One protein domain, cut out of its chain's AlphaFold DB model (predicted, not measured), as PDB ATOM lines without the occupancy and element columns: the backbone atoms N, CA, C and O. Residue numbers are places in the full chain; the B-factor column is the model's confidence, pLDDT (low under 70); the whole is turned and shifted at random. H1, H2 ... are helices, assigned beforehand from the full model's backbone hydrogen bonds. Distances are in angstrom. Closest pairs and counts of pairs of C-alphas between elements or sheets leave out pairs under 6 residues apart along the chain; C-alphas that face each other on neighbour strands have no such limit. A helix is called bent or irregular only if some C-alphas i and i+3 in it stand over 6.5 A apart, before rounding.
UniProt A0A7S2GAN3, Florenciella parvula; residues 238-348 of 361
ATOM      1  N   GLN A 238      -4.821 -10.959   8.540       92.81
ATOM      2  CA  GLN A 238      -4.753 -11.450   7.160       92.81
ATOM      3  C   GLN A 238      -6.102 -12.026   6.710       92.81
ATOM      4  O   GLN A 238      -6.533 -11.799   5.586       92.81
ATOM      5  N   TYR A 239      -6.800 -12.745   7.594       93.38
ATOM      6  CA  TYR A 239      -8.132 -13.268   7.296       93.38
ATOM      7  C   TYR A 239      -9.162 -12.156   7.045       93.38
ATOM      8  O   TYR A 239      -9.965 -12.244   6.111       93.38
ATOM      9  N   VAL A 240      -9.116 -11.098   7.857       95.25
ATOM     10  CA  VAL A 240      -9.940  -9.902   7.688       95.25
ATOM     11  C   VAL A 240      -9.633  -9.220   6.355       95.25
ATOM     12  O   VAL A 240     -10.561  -8.945   5.599       95.25
ATOM     13  N   ASP A 241      -8.358  -8.991   6.045       94.81
ATOM     14  CA  ASP A 241      -7.955  -8.282   4.829       94.81
ATOM     15  C   ASP A 241      -8.238  -9.089   3.552       94.81
ATOM     16  O   ASP A 241      -8.879  -8.591   2.640       94.81
ATOM     17  N   GLU A 242      -7.835 -10.357   3.470       93.81
ATOM     18  CA  GLU A 242      -7.913 -11.113   2.210       93.81
ATOM     19  C   GLU A 242      -9.282 -11.735   1.938       93.81
ATOM     20  O   GLU A 242      -9.667 -11.936   0.782       93.81
ATOM     21  N   TRP A 243      -9.997 -12.139   2.991       94.19
ATOM     22  CA  TRP A 243     -11.264 -12.844   2.839       94.19
ATOM     23  C   TRP A 243     -12.453 -11.962   3.189       94.19
ATOM     24  O   TRP A 243     -13.318 -11.782   2.334       94.19
ATOM     25  N   MET A 244     -12.505 -11.394   4.400       95.62
ATOM     26  CA  MET A 244     -13.669 -10.592   4.791       95.62
ATOM     27  C   MET A 244     -13.777  -9.306   3.965       95.62
ATOM     28  O   MET A 244     -14.868  -8.953   3.531       95.62
ATOM     29  N   TRP A 245     -12.672  -8.608   3.716       96.94
ATOM     30  CA  TRP A 245     -12.713  -7.328   3.013       96.94
ATOM     31  C   TRP A 245     -12.861  -7.466   1.492       96.94
ATOM     32  O   TRP A 245     -13.632  -6.716   0.888       96.94
ATOM     33  N   GLU A 246     -12.148  -8.417   0.877       95.88
ATOM     34  CA  GLU A 246     -12.109  -8.544  -0.589       95.88
ATOM     35  C   GLU A 246     -13.149  -9.514  -1.157       95.88
ATOM     36  O   GLU A 246     -13.739  -9.234  -2.196       95.88
ATOM     37  N   LYS A 247     -13.381 -10.663  -0.506       95.38
ATOM     38  CA  LYS A 247     -14.121 -11.785  -1.119       95.38
ATOM     39  C   LYS A 247     -15.507 -12.012  -0.536       95.38
ATOM     40  O   LYS A 247     -16.372 -12.527  -1.235       95.38
ATOM     41  N   ARG A 248     -15.709 -11.703   0.746       95.69
ATOM     42  CA  ARG A 248     -16.987 -11.920   1.426       95.69
ATOM     43  C   ARG A 248     -18.015 -10.911   0.916       95.69
ATOM     44  O   ARG A 248     -17.808  -9.702   0.978       95.69
ATOM     45  N   ASP A 249     -19.145 -11.427   0.461       94.81
ATOM     46  CA  ASP A 249     -20.249 -10.694  -0.156       94.81
ATOM     47  C   ASP A 249     -21.467 -10.591   0.773       94.81
ATOM     48  O   ASP A 249     -22.600 -10.471   0.325       94.81
ATOM     49  N   PHE A 250     -21.258 -10.636   2.088       94.25
ATOM     50  CA  PHE A 250     -22.308 -10.419   3.079       94.25
ATOM     51  C   PHE A 250     -21.729  -9.917   4.402       94.25
ATOM     52  O   PHE A 250     -20.562 -10.132   4.723       94.25
ATOM     53  N   GLY A 251     -22.578  -9.291   5.208       91.81
ATOM     54  CA  GLY A 251     -22.282  -8.932   6.590       91.81
ATOM     55  C   GLY A 251     -23.475  -9.217   7.494       91.81
ATOM     56  O   GLY A 251     -24.534  -9.651   7.043       91.81
ATOM     57  N   ASN A 252     -23.339  -8.921   8.785       89.19
ATOM     58  CA  ASN A 252     -24.406  -9.146   9.768       89.19
ATOM     59  C   ASN A 252     -25.706  -8.362   9.489       89.19
ATOM     60  O   ASN A 252     -26.731  -8.642  10.104       89.19
ATOM     61  N   LYS A 253     -25.668  -7.364   8.596       91.56
ATOM     62  CA  LYS A 253     -26.796  -6.476   8.277       91.56
ATOM     63  C   LYS A 253     -27.315  -6.599   6.839       91.56
ATOM     64  O   LYS A 253     -28.218  -5.850   6.489       91.56
ATOM     65  N   GLY A 254     -26.771  -7.496   6.014       93.50
ATOM     66  CA  GLY A 254     -27.222  -7.632   4.624       93.50
ATOM     67  C   GLY A 254     -26.263  -8.388   3.704       93.50
ATOM     68  O   GLY A 254     -25.252  -8.936   4.143       93.50
ATOM     69  N   GLN A 255     -26.613  -8.428   2.417       95.38
ATOM     70  CA  GLN A 255     -25.804  -8.990   1.328       95.38
ATOM     71  C   GLN A 255     -25.110  -7.864   0.550       95.38
ATOM     72  O   GLN A 255     -25.654  -6.775   0.418       95.38
ATOM     73  N   GLY A 256     -23.930  -8.142   0.013       95.75
ATOM     74  CA  GLY A 256     -23.068  -7.214  -0.707       95.75
ATOM     75  C   GLY A 256     -21.741  -6.950   0.008       95.75
ATOM     76  O   GLY A 256     -21.610  -7.091   1.228       95.75
ATOM     77  N   GLN A 257     -20.745  -6.527  -0.771       96.31
ATOM     78  CA  GLN A 257     -19.394  -6.256  -0.274       96.31
ATOM     79  C   GLN A 257     -19.369  -5.097   0.739       96.31
ATOM     80  O   GLN A 257     -18.639  -5.162   1.724       96.31
ATOM     81  N   ASP A 258     -20.221  -4.078   0.573       96.94
ATOM     82  CA  ASP A 258     -20.327  -2.961   1.522       96.94
ATOM     83  C   ASP A 258     -20.753  -3.425   2.920       96.94
ATOM     84  O   ASP A 258     -20.167  -3.011   3.920       96.94
ATOM     85  N   PHE A 259     -21.715  -4.350   3.006       97.06
ATOM     86  CA  PHE A 259     -22.138  -4.925   4.284       97.06
ATOM     87  C   PHE A 259     -21.013  -5.719   4.939       97.06
ATOM     88  O   PHE A 259     -20.837  -5.654   6.157       97.06
ATOM     89  N   SER A 260     -20.237  -6.451   4.136       96.81
ATOM     90  CA  SER A 260     -19.073  -7.181   4.621       96.81
ATOM     91  C   SER A 260     -18.010  -6.246   5.201       96.81
ATOM     92  O   SER A 260     -17.534  -6.469   6.317       96.81
ATOM     93  N   ARG A 261     -17.659  -5.183   4.471       97.56
ATOM     94  CA  ARG A 261     -16.651  -4.196   4.878       97.56
ATOM     95  C   ARG A 261     -17.100  -3.399   6.100       97.56
ATOM     96  O   ARG A 261     -16.326  -3.225   7.039       97.56
ATOM     97  N   ALA A 262     -18.371  -3.006   6.158       97.19
ATOM     98  CA  ALA A 262     -18.948  -2.358   7.330       97.19
ATOM     99  C   ALA A 262     -18.886  -3.245   8.586       97.19
ATOM    100  O   ALA A 262     -18.622  -2.740   9.680       97.19
ATOM    101  N   ASP A 263     -19.097  -4.555   8.425       95.62
ATOM    102  CA  ASP A 263     -18.984  -5.555   9.489       95.62
ATOM    103  C   ASP A 263     -17.527  -5.794   9.920       95.62
ATOM    104  O   ASP A 263     -17.261  -5.929  11.110       95.62
ATOM    105  N   VAL A 264     -16.560  -5.742   8.994       96.31
ATOM    106  CA  VAL A 264     -15.117  -5.777   9.314       96.31
ATOM    107  C   VAL A 264     -14.715  -4.614  10.211       96.31
ATOM    108  O   VAL A 264     -14.053  -4.806  11.233       96.31
ATOM    109  N   LEU A 265     -15.176  -3.405   9.885       96.38
ATOM    110  CA  LEU A 265     -14.949  -2.243  10.743       96.38
ATOM    111  C   LEU A 265     -15.657  -2.386  12.095       96.38
ATOM    112  O   LEU A 265     -15.409  -1.572  12.976       96.38
ATOM    113  N   GLY A 266     -16.478  -3.431  12.273       95.00
ATOM    114  CA  GLY A 266     -17.071  -3.963  13.496       95.00
ATOM    115  C   GLY A 266     -16.078  -4.491  14.543       95.00
ATOM    116  O   GLY A 266     -16.362  -4.390  15.744       95.00
ATOM    117  N   TYR A 267     -14.892  -4.934  14.121       95.62
ATOM    118  CA  TYR A 267     -13.831  -5.465  14.986       95.62
ATOM    119  C   TYR A 267     -12.957  -4.376  15.625       95.62
ATOM    120  O   TYR A 267     -13.125  -3.181  15.364       95.62
ATOM    121  N   ALA A 268     -12.034  -4.784  16.495       94.88
ATOM    122  CA  ALA A 268     -11.038  -3.902  17.091       94.88
ATOM    123  C   ALA A 268     -10.154  -3.243  16.016       94.88
ATOM    124  O   ALA A 268      -9.758  -3.893  15.050       94.88
ATOM    125  N   VAL A 269      -9.807  -1.967  16.200       94.88
ATOM    126  CA  VAL A 269      -9.147  -1.135  15.169       94.88
ATOM    127  C   VAL A 269      -7.830  -1.737  14.674       94.88
ATOM    128  O   VAL A 269      -7.522  -1.676  13.491       94.88
ATOM    129  N   TRP A 270      -7.067  -2.387  15.555       92.25
ATOM    130  CA  TRP A 270      -5.779  -2.992  15.198       92.25
ATOM    131  C   TRP A 270      -5.896  -4.153  14.187       92.25
ATOM    132  O   TRP A 270      -4.913  -4.493  13.525       92.25
ATOM    133  N   THR A 271      -7.090  -4.743  14.061       94.44
ATOM    134  CA  THR A 271      -7.398  -5.836  13.121       94.44
ATOM    135  C   THR A 271      -7.864  -5.344  11.758       94.44
ATOM    136  O   THR A 271      -8.028  -6.154  10.847       94.44
ATOM    137  N   TRP A 272      -8.118  -4.041  11.622       95.31
ATOM    138  CA  TRP A 272      -8.660  -3.488  10.394       95.31
ATOM    139  C   TRP A 272      -7.660  -3.624   9.229       95.31
ATOM    140  O   TRP A 272      -6.446  -3.726   9.457       95.31
ATOM    141  N   PRO A 273      -8.165  -3.622   7.982       96.25
ATOM    142  CA  PRO A 273      -7.345  -3.515   6.779       96.25
ATOM    143  C   PRO A 273      -6.454  -2.271   6.766       96.25
ATOM    144  O   PRO A 273      -6.553  -1.395   7.627       96.25
ATOM    145  N   ALA A 274      -5.590  -2.182   5.755       95.69
ATOM    146  CA  ALA A 274      -4.743  -1.013   5.545       95.69
ATOM    147  C   ALA A 274      -5.569   0.287   5.457       95.69
ATOM    148  O   ALA A 274      -6.663   0.305   4.879       95.69
ATOM    149  N   ASN A 275      -5.038   1.374   6.022       96.00
ATOM    150  CA  ASN A 275      -5.731   2.661   6.124       96.00
ATOM    151  C   ASN A 275      -6.153   3.192   4.748       96.00
ATOM    152  O   ASN A 275      -7.234   3.757   4.613       96.00
ATOM    153  N   GLU A 276      -5.343   2.946   3.720       96.25
ATOM    154  CA  GLU A 276      -5.579   3.355   2.338       96.25
ATOM    155  C   GLU A 276      -6.806   2.650   1.746       96.25
ATOM    156  O   GLU A 276      -7.635   3.290   1.101       96.25
ATOM    157  N   LYS A 277      -6.978   1.344   2.016       96.56
ATOM    158  CA  LYS A 277      -8.152   0.577   1.561       96.56
ATOM    159  C   LYS A 277      -9.435   1.107   2.192       96.56
ATOM    160  O   LYS A 277     -10.456   1.233   1.517       96.56
ATOM    161  N   ILE A 278      -9.381   1.402   3.491       97.25
ATOM    162  CA  ILE A 278     -10.519   1.943   4.238       97.25
ATOM    163  C   ILE A 278     -10.850   3.340   3.719       97.25
ATOM    164  O   ILE A 278     -12.005   3.601   3.396       97.25
ATOM    165  N   GLY A 279      -9.842   4.204   3.581       97.06
ATOM    166  CA  GLY A 279      -9.998   5.564   3.077       97.06
ATOM    167  C   GLY A 279     -10.622   5.598   1.688       97.06
ATOM    168  O   GLY A 279     -11.654   6.240   1.513       97.06
ATOM    169  N   ALA A 280     -10.080   4.828   0.740       97.06
ATOM    170  CA  ALA A 280     -10.611   4.748  -0.620       97.06
ATOM    171  C   ALA A 280     -12.064   4.242  -0.656       97.06
ATOM    172  O   ALA A 280     -12.898   4.777  -1.385       97.06
ATOM    173  N   TRP A 281     -12.399   3.233   0.157       97.56
ATOM    174  CA  TRP A 281     -13.766   2.714   0.238       97.56
ATOM    175  C   TRP A 281     -14.741   3.726   0.847       97.56
ATOM    176  O   TRP A 281     -15.848   3.888   0.331       97.56
ATOM    177  N   LEU A 282     -14.340   4.432   1.909       97.44
ATOM    178  CA  LEU A 282     -15.154   5.488   2.507       97.44
ATOM    179  C   LEU A 282     -15.355   6.648   1.524       97.44
ATOM    180  O   LEU A 282     -16.484   7.083   1.329       97.44
ATOM    181  N   GLU A 283     -14.293   7.121   0.872       96.69
ATOM    182  CA  GLU A 283     -14.353   8.234  -0.081       96.69
ATOM    183  C   GLU A 283     -15.286   7.939  -1.256       96.69
ATOM    184  O   GLU A 283     -16.143   8.756  -1.584       96.69
ATOM    185  N   ALA A 284     -15.178   6.742  -1.836       97.19
ATOM    186  CA  ALA A 284     -15.949   6.369  -3.016       97.19
ATOM    187  C   ALA A 284     -17.452   6.175  -2.751       97.19
ATOM    188  O   ALA A 284     -18.246   6.258  -3.685       97.19
ATOM    189  N   ASN A 285     -17.861   5.873  -1.513       97.56
ATOM    190  CA  ASN A 285     -19.226   5.403  -1.242       97.56
ATOM    191  C   ASN A 285     -20.001   6.238  -0.212       97.56
ATOM    192  O   ASN A 285     -21.223   6.114  -0.142       97.56
ATOM    193  N   TRP A 286     -19.349   7.104   0.572       96.81
ATOM    194  CA  TRP A 286     -20.009   7.800   1.682       96.81
ATOM    195  C   TRP A 286     -21.203   8.657   1.251       96.81
ATOM    196  O   TRP A 286     -22.271   8.563   1.848       96.81
ATOM    197  N   GLU A 287     -21.055   9.467   0.199       96.69
ATOM    198  CA  GLU A 287     -22.151  10.313  -0.302       96.69
ATOM    199  C   GLU A 287     -23.331   9.492  -0.826       96.69
ATOM    200  O   GLU A 287     -24.485   9.906  -0.698       96.69
ATOM    201  N   ARG A 288     -23.053   8.314  -1.399       97.50
ATOM    202  CA  ARG A 288     -24.095   7.371  -1.809       97.50
ATOM    203  C   ARG A 288     -24.841   6.850  -0.586       97.50
ATOM    204  O   ARG A 288     -26.066   6.897  -0.566       97.50
ATOM    205  N   TRP A 289     -24.131   6.414   0.453       97.44
ATOM    206  CA  TRP A 289     -24.761   5.892   1.669       97.44
ATOM    207  C   TRP A 289     -25.528   6.951   2.466       97.44
ATOM    208  O   TRP A 289     -26.519   6.606   3.099       97.44
ATOM    209  N   GLU A 290     -25.139   8.229   2.411       96.06
ATOM    210  CA  GLU A 290     -25.937   9.327   2.986       96.06
ATOM    211  C   GLU A 290     -27.315   9.457   2.312       96.06
ATOM    212  O   GLU A 290     -28.277   9.845   2.970       96.06
ATOM    213  N   LYS A 291     -27.421   9.111   1.022       97.12
ATOM    214  CA  LYS A 291     -28.675   9.156   0.253       97.12
ATOM    215  C   LYS A 291     -29.475   7.859   0.366       97.12
ATOM    216  O   LYS A 291     -30.681   7.900   0.573       97.12
ATOM    217  N   GLU A 292     -28.806   6.721   0.205       96.44
ATOM    218  CA  GLU A 292     -29.434   5.393   0.185       96.44
ATOM    219  C   GLU A 292     -29.726   4.847   1.587       96.44
ATOM    220  O   GLU A 292     -30.588   3.985   1.734       96.44
ATOM    221  N   ALA A 293     -29.000   5.321   2.606       95.62
ATOM    222  CA  ALA A 293     -29.096   4.890   3.999       95.62
ATOM    223  C   ALA A 293     -29.136   3.353   4.170       95.62
ATOM    224  O   ALA A 293     -30.092   2.813   4.738       95.62
ATOM    225  N   PRO A 294     -28.112   2.607   3.698       96.81
ATOM    226  CA  PRO A 294     -28.107   1.153   3.824       96.81
ATOM    227  C   PRO A 294     -28.141   0.734   5.300       96.81
ATOM    228  O   PRO A 294     -27.636   1.436   6.171       96.81
ATOM    229  N   ALA A 295     -28.671  -0.456   5.598       97.12
ATOM    230  CA  ALA A 295     -28.987  -0.867   6.974       97.12
ATOM    231  C   ALA A 295     -27.796  -0.875   7.963       97.12
ATOM    232  O   ALA A 295     -28.003  -0.860   9.177       97.12
ATOM    233  N   PHE A 296     -26.547  -0.916   7.482       96.19
ATOM    234  CA  PHE A 296     -25.363  -0.784   8.342       96.19
ATOM    235  C   PHE A 296     -25.008   0.677   8.678       96.19
ATOM    236  O   PHE A 296     -24.387   0.916   9.717       96.19
ATOM    237  N   PHE A 297     -25.403   1.645   7.843       97.12
ATOM    238  CA  PHE A 297     -25.048   3.069   7.914       97.12
ATOM    239  C   PHE A 297     -25.909   3.817   8.944       97.12
ATOM    240  O   PHE A 297     -26.644   4.757   8.662       97.12
ATOM    241  N   THR A 298     -25.836   3.339  10.180       96.19
ATOM    242  CA  THR A 298     -26.536   3.905  11.337       96.19
ATOM    243  C   THR A 298     -25.714   5.016  11.987       96.19
ATOM    244  O   THR A 298     -24.486   5.030  11.877       96.19
ATOM    245  N   GLU A 299     -26.350   5.894  12.771       94.62
ATOM    246  CA  GLU A 299     -25.638   6.934  13.533       94.62
ATOM    247  C   GLU A 299     -24.524   6.342  14.416       94.62
ATOM    248  O   GLU A 299     -23.413   6.871  14.476       94.62
ATOM    249  N   ASN A 300     -24.780   5.191  15.046       94.19
ATOM    250  CA  ASN A 300     -23.797   4.481  15.863       94.19
ATOM    251  C   ASN A 300     -22.589   3.998  15.051       94.19
ATOM    252  O   ASN A 300     -21.455   4.057  15.540       94.19
ATOM    253  N   TRP A 301     -22.814   3.533  13.821       95.38
ATOM    254  CA  TRP A 301     -21.736   3.142  12.919       95.38
ATOM    255  C   TRP A 301     -20.931   4.368  12.471       95.38
ATOM    256  O   TRP A 301     -19.712   4.383  12.630       95.38
ATOM    257  N   CYS A 302     -21.588   5.453  12.052       95.06
ATOM    258  CA  CYS A 302     -20.918   6.699  11.666       95.06
ATOM    259  C   CYS A 302     -20.109   7.303  12.824       95.06
ATOM    260  O   CYS A 302     -18.939   7.662  12.668       95.06
ATOM    261  N   LYS A 303     -20.697   7.356  14.028       93.81
ATOM    262  CA  LYS A 303     -20.029   7.811  15.254       93.81
ATOM    263  C   LYS A 303     -18.787   6.981  15.549       93.81
ATOM    264  O   LYS A 303     -17.772   7.548  15.939       93.81
ATOM    265  N   ARG A 304     -18.863   5.664  15.348       92.12
ATOM    266  CA  ARG A 304     -17.738   4.749  15.539       92.12
ATOM    267  C   ARG A 304     -16.604   5.027  14.560       92.12
ATOM    268  O   ARG A 304     -15.464   5.095  15.015       92.12
ATOM    269  N   ILE A 305     -16.896   5.153  13.264       95.44
ATOM    270  CA  ILE A 305     -15.870   5.467  12.258       95.44
ATOM    271  C   ILE A 305     -15.180   6.773  12.644       95.44
ATOM    272  O   ILE A 305     -13.963   6.801  12.788       95.44
ATOM    273  N   ARG A 306     -15.961   7.807  12.968       93.81
ATOM    274  CA  ARG A 306     -15.446   9.094  13.442       93.81
ATOM    275  C   ARG A 306     -14.549   8.989  14.680       93.81
ATOM    276  O   ARG A 306     -13.565   9.715  14.767       93.81
ATOM    277  N   SER A 307     -14.908   8.165  15.667       91.44
ATOM    278  CA  SER A 307     -14.193   8.121  16.950       91.44
ATOM    279  C   SER A 307     -13.009   7.160  16.980       91.44
ATOM    280  O   SER A 307     -12.137   7.321  17.826       91.44
ATOM    281  N   SER A 308     -13.025   6.124  16.142       92.75
ATOM    282  CA  SER A 308     -12.135   4.963  16.294       92.75
ATOM    283  C   SER A 308     -11.218   4.754  15.098       92.75
ATOM    284  O   SER A 308     -10.174   4.130  15.259       92.75
ATOM    285  N   ALA A 309     -11.594   5.233  13.908       93.75
ATOM    286  CA  ALA A 309     -10.730   5.091  12.747       93.75
ATOM    287  C   ALA A 309      -9.444   5.915  12.935       93.75
ATOM    288  O   ALA A 309      -9.527   7.062  13.392       93.75
ATOM    289  N   PRO A 310      -8.265   5.365  12.581       93.81
ATOM    290  CA  PRO A 310      -7.035   6.143  12.504       93.81
ATOM    291  C   PRO A 310      -7.260   7.377  11.633       93.81
ATOM    292  O   PRO A 310      -7.944   7.300  10.610       93.81
ATOM    293  N   ARG A 311      -6.708   8.530  12.024       92.25
ATOM    294  CA  ARG A 311      -6.957   9.791  11.305       92.25
ATOM    295  C   ARG A 311      -6.479   9.740   9.857       92.25
ATOM    296  O   ARG A 311      -7.018  10.465   9.028       92.25
ATOM    297  N   GLU A 312      -5.493   8.900   9.578       92.94
ATOM    298  CA  GLU A 312      -4.903   8.650   8.266       92.94
ATOM    299  C   GLU A 312      -5.831   7.816   7.370       92.94
ATOM    300  O   GLU A 312      -5.768   7.931   6.153       92.94
ATOM    301  N   ALA A 313      -6.719   7.007   7.958       93.25
ATOM    302  CA  ALA A 313      -7.706   6.212   7.227       93.25
ATOM    303  C   ALA A 313      -8.948   7.022   6.814       93.25
ATOM    304  O   ALA A 313      -9.798   6.506   6.091       93.25
ATOM    305  N   ILE A 314      -9.103   8.258   7.306       95.31
ATOM    306  CA  ILE A 314     -10.275   9.098   7.039       95.31
ATOM    307  C   ILE A 314      -9.947  10.098   5.915       95.31
ATOM    308  O   ILE A 314      -9.093  10.967   6.114       95.31
ATOM    309  N   PRO A 315     -10.662  10.052   4.776       94.50
ATOM    310  CA  PRO A 315     -10.487  11.001   3.678       94.50
ATOM    311  C   PRO A 315     -10.673  12.464   4.119       94.50
ATOM    312  O   PRO A 315     -11.505  12.736   4.994       94.50
ATOM    313  N   PRO A 316      -9.984  13.441   3.495       93.62
ATOM    314  CA  PRO A 316     -10.044  14.850   3.898       93.62
ATOM    315  C   PRO A 316     -11.463  15.430   3.957       93.62
ATOM    316  O   PRO A 316     -11.786  16.187   4.877       93.62
ATOM    317  N   VAL A 317     -12.325  15.051   3.007       91.81
ATOM    318  CA  VAL A 317     -13.727  15.496   2.951       91.81
ATOM    319  C   VAL A 317     -14.500  15.016   4.182       91.81
ATOM    320  O   VAL A 317     -15.172  15.806   4.849       91.81
ATOM    321  N   LEU A 318     -14.349  13.737   4.542       93.19
ATOM    322  CA  LEU A 318     -15.010  13.154   5.711       93.19
ATOM    323  C   LEU A 318     -14.431  13.672   7.020       93.19
ATOM    324  O   LEU A 318     -15.179  13.908   7.963       93.19
ATOM    325  N   LYS A 319     -13.124  13.932   7.065       93.12
ATOM    326  CA  LYS A 319     -12.468  14.528   8.230       93.12
ATOM    327  C   LYS A 319     -13.096  15.877   8.586       93.12
ATOM    328  O   LYS A 319     -13.489  16.073   9.731       93.12
ATOM    329  N   ARG A 320     -13.311  16.752   7.593       93.44
ATOM    330  CA  ARG A 320     -14.008  18.038   7.791       93.44
ATOM    331  C   ARG A 320     -15.442  17.846   8.294       93.44
ATOM    332  O   ARG A 320     -15.833  18.502   9.258       93.44
ATOM    333  N   LYS A 321     -16.209  16.927   7.688       92.81
ATOM    334  CA  LYS A 321     -17.577  16.596   8.139       92.81
ATOM    335  C   LYS A 321     -17.590  16.113   9.595       92.81
ATOM    336  O   LYS A 321     -18.418  16.546  10.393       92.81
ATOM    337  N   PHE A 322     -16.657  15.239   9.962       93.81
ATOM    338  CA  PHE A 322     -16.540  14.686  11.308       93.81
ATOM    339  C   PHE A 322     -16.104  15.717  12.347       93.81
ATOM    340  O   PHE A 322     -16.633  15.705  13.464       93.81
ATOM    341  N   ASP A 323     -15.185  16.611  11.991       92.69
ATOM    342  CA  ASP A 323     -14.741  17.705  12.852       92.69
ATOM    343  C   ASP A 323     -15.894  18.684  13.117       92.69
ATOM    344  O   ASP A 323     -16.177  18.991  14.278       92.69
ATOM    345  N   LEU A 324     -16.644  19.068  12.076       93.25
ATOM    346  CA  LEU A 324     -17.838  19.910  12.205       93.25
ATOM    347  C   LEU A 324     -18.911  19.241  13.077       93.25
ATOM    348  O   LEU A 324     -19.402  19.840  14.031       93.25
ATOM    349  N   ALA A 325     -19.218  17.966  12.829       90.44
ATOM    350  CA  ALA A 325     -20.177  17.214  13.640       90.44
ATOM    351  C   ALA A 325     -19.741  17.098  15.113       90.44
ATOM    352  O   ALA A 325     -20.573  17.014  16.017       90.44
ATOM    353  N   THR A 326     -18.434  17.070  15.380       90.50
ATOM    354  CA  THR A 326     -17.889  17.054  16.744       90.50
ATOM    355  C   THR A 326     -17.976  18.430  17.403       90.50
ATOM    356  O   THR A 326     -18.287  18.508  18.593       90.50
ATOM    357  N   ALA A 327     -17.735  19.506  16.653       92.69
ATOM    358  CA  ALA A 327     -17.900  20.878  17.127       92.69
ATOM    359  C   ALA A 327     -19.362  21.162  17.504       92.69
ATOM    360  O   ALA A 327     -19.627  21.546  18.644       92.69
ATOM    361  N   ASN A 328     -20.302  20.831  16.614       92.94
ATOM    362  CA  ASN A 328     -21.738  21.007  16.841       92.94
ATOM    363  C   ASN A 328     -22.219  20.220  18.072       92.94
ATOM    364  O   ASN A 328     -22.953  20.745  18.905       92.94
ATOM    365  N   ALA A 329     -21.751  18.977  18.252       90.31
ATOM    366  CA  ALA A 329     -22.091  18.175  19.430       90.31
ATOM    367  C   ALA A 329     -21.560  18.787  20.742       90.31
ATOM    368  O   ALA A 329     -22.238  18.752  21.772       90.31
ATOM    369  N   LYS A 330     -20.353  19.371  20.724       92.62
ATOM    370  CA  LYS A 330     -19.790  20.076  21.888       92.62
ATOM    371  C   LYS A 330     -20.575  21.344  22.212       92.62
ATOM    372  O   LYS A 330     -20.789  21.626  23.390       92.62
ATOM    373  N   GLU A 331     -20.989  22.097  21.199       94.38
ATOM    374  CA  GLU A 331     -21.794  23.306  21.364       94.38
ATOM    375  C   GLU A 331     -23.181  22.988  21.931       94.38
ATOM    376  O   GLU A 331     -23.555  23.552  22.958       94.38
ATOM    377  N   ALA A 332     -23.878  21.997  21.370       92.31
ATOM    378  CA  ALA A 332     -25.159  21.522  21.891       92.31
ATOM    379  C   ALA A 332     -25.057  21.098  23.367       92.31
ATOM    380  O   ALA A 332     -25.882  21.486  24.194       92.31
ATOM    381  N   HIS A 333     -23.995  20.375  23.743       92.75
ATOM    382  CA  HIS A 333     -23.779  19.993  25.139       92.75
ATOM    383  C   HIS A 333     -23.476  21.197  26.056       92.75
ATOM    384  O   HIS A 333     -23.875  21.200  27.224       92.75
ATOM    385  N   ARG A 334     -22.782  22.232  25.562       94.00
ATOM    386  CA  ARG A 334     -22.562  23.481  26.316       94.00
ATOM    387  C   ARG A 334     -23.869  24.238  26.539       94.00
ATOM    388  O   ARG A 334     -24.098  24.685  27.659       94.00
ATOM    389  N   LEU A 335     -24.710  24.355  25.512       93.94
ATOM    390  CA  LEU A 335     -26.026  24.992  25.612       93.94
ATOM    391  C   LEU A 335     -26.932  24.242  26.592       93.94
ATOM    392  O   LEU A 335     -27.508  24.868  27.477       93.94
ATOM    393  N   TYR A 336     -26.965  22.909  26.510       93.00
ATOM    394  CA  TYR A 336     -27.696  22.074  27.462       93.00
ATOM    395  C   TYR A 336     -27.224  22.303  28.904       93.00
ATOM    396  O   TYR A 336     -28.040  22.588  29.774       93.00
ATOM    397  N   ARG A 337     -25.905  22.274  29.160       92.75
ATOM    398  CA  ARG A 337     -25.370  22.552  30.504       92.75
ATOM    399  C   ARG A 337     -25.742  23.946  31.001       92.75
ATOM    400  O   ARG A 337     -26.134  24.067  32.154       92.75
ATOM    401  N   ARG A 338     -25.650  24.982  30.158       89.62
ATOM    402  CA  ARG A 338     -26.066  26.345  30.535       89.62
ATOM    403  C   ARG A 338     -27.544  26.393  30.923       89.62
ATOM    404  O   ARG A 338     -27.851  26.897  31.993       89.62
ATOM    405  N   ALA A 339     -28.424  25.801  30.114       85.31
ATOM    406  CA  ALA A 339     -29.856  25.746  30.406       85.31
ATOM    407  C   ALA A 339     -30.163  25.006  31.724       85.31
ATOM    408  O   ALA A 339     -30.984  25.469  32.513       85.31
ATOM    409  N   SER A 340     -29.469  23.896  32.007       81.88
ATOM    410  CA  SER A 340     -29.617  23.169  33.276       81.88
ATOM    411  C   SER A 340     -29.142  23.979  34.489       81.88
ATOM    412  O   SER A 340     -29.785  23.937  35.535       81.88
ATOM    413  N   PHE A 341     -28.055  24.748  34.368       77.94
ATOM    414  CA  PHE A 341     -27.585  25.618  35.454       77.94
ATOM    415  C   PHE A 341     -28.591  26.735  35.769       77.94
ATOM    416  O   PHE A 341     -28.940  26.913  36.934       77.94
ATOM    417  N   THR A 342     -29.146  27.397  34.749       72.69
ATOM    418  CA  THR A 342     -30.156  28.457  34.932       72.69
ATOM    419  C   THR A 342     -31.443  27.936  35.587       72.69
ATOM    420  O   THR A 342     -32.058  28.636  36.387       72.69
ATOM    421  N   PHE A 343     -31.836  26.686  35.315       61.22
ATOM    422  CA  PHE A 343     -33.004  26.073  35.960       61.22
ATOM    423  C   PHE A 343     -32.772  25.784  37.454       61.22
ATOM    424  O   PHE A 343     -33.684  25.939  38.263       61.22
ATOM    425  N   THR A 344     -31.548  25.416  37.845       60.31
ATOM    426  CA  THR A 344     -31.197  25.198  39.262       60.31
ATOM    427  C   THR A 344     -31.119  26.508  40.055       60.31
ATOM    428  O   THR A 344     -31.501  26.529  41.223       60.31
ATOM    429  N   GLU A 345     -30.680  27.608  39.433       58.66
ATOM    430  CA  GLU A 345     -30.630  28.930  40.080       58.66
ATOM    431  C   GLU A 345     -32.022  29.553  40.270       58.66
ATOM    432  O   GLU A 345     -32.285  30.124  41.324       58.66
ATOM    433  N   HIS A 346     -32.952  29.384  39.323       55.81
ATOM    434  CA  HIS A 346     -34.326  29.895  39.468       55.81
ATOM    435  C   HIS A 346     -35.302  28.923  40.160       55.81
ATOM    436  O   HIS A 346     -36.325  29.353  40.688       55.81
ATOM    437  N   GLY A 347     -34.990  27.624  40.231       52.34
ATOM    438  CA  GLY A 347     -35.766  26.639  40.999       52.34
ATOM    439  C   GLY A 347     -35.471  26.632  42.508       52.34
ATOM    440  O   GLY A 347     -36.261  26.099  43.289       52.34
ATOM    441  N   GLY A 348     -34.359  27.241  42.936       49.78
ATOM    442  CA  GLY A 348     -33.951  27.329  44.344       49.78
ATOM    443  C   GLY A 348     -34.769  28.308  45.199       49.78
ATOM    444  O   GLY A 348     -34.823  28.138  46.416       49.78
TER     445      GLY A 348
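AT A GLANCE: This is residues 238 to 348 of the 361 residues of a protein of Florenciella parvula (UniProt A0A7S2GAN3). One long helix, H5, sticks out with residues 327 to 347 as an arm from a compact body of H1 to H4 and the first part of H5. The printed part has 111 residues with five named helices, H1 to H5, and no named strand: all helix. It is loose, radius of gyration of the C-alphas 18.0 A, spanning 63 by 27 by 27 A.

IN THESE COORDINATES: Find C-alpha 316 at (-10.044, 14.850, 3.898), where H5, residues 316 to 347, begins; it runs 46.7 A to its last C-alpha, C-alpha 347 at (-35.766, 26.639, 40.999). Look back for H4, residues 299 to 308, 13.9 A; H3, 275 to 292, 24.6 A; H2, 257 to 264, 10.5 A; H1, 238 to 245, 9.9 A. H3 is irregular: C-alphas 284 and 287 are 7.8 A apart.

HOW THE PARTS SIT: H5 is close to but not clearly touching H4, closest C-alphas Arg 306 and Phe 322, 6.1 A, and H3, Glu 283 and Leu 318, 7.6 A. H2 and H3 are near each other, with 8 pairs of C-alphas within 10 A. H1 and H2, a hairpin, touch at Trp 245 and Arg 261, closest C-alphas 5.4 A. Every O i to N i+4 pair is within hydrogen-bond range in H2, H4 and H5, 3 of 4 in H1, 12 of 14 in H3.

THE WHOLE: The farthest C-alphas, Lys 247 and Gly 348, are 63.2 A apart. The printed part has no cut; H1 to H2 is a long link. Residues 343 to 348 have pLDDT under 70.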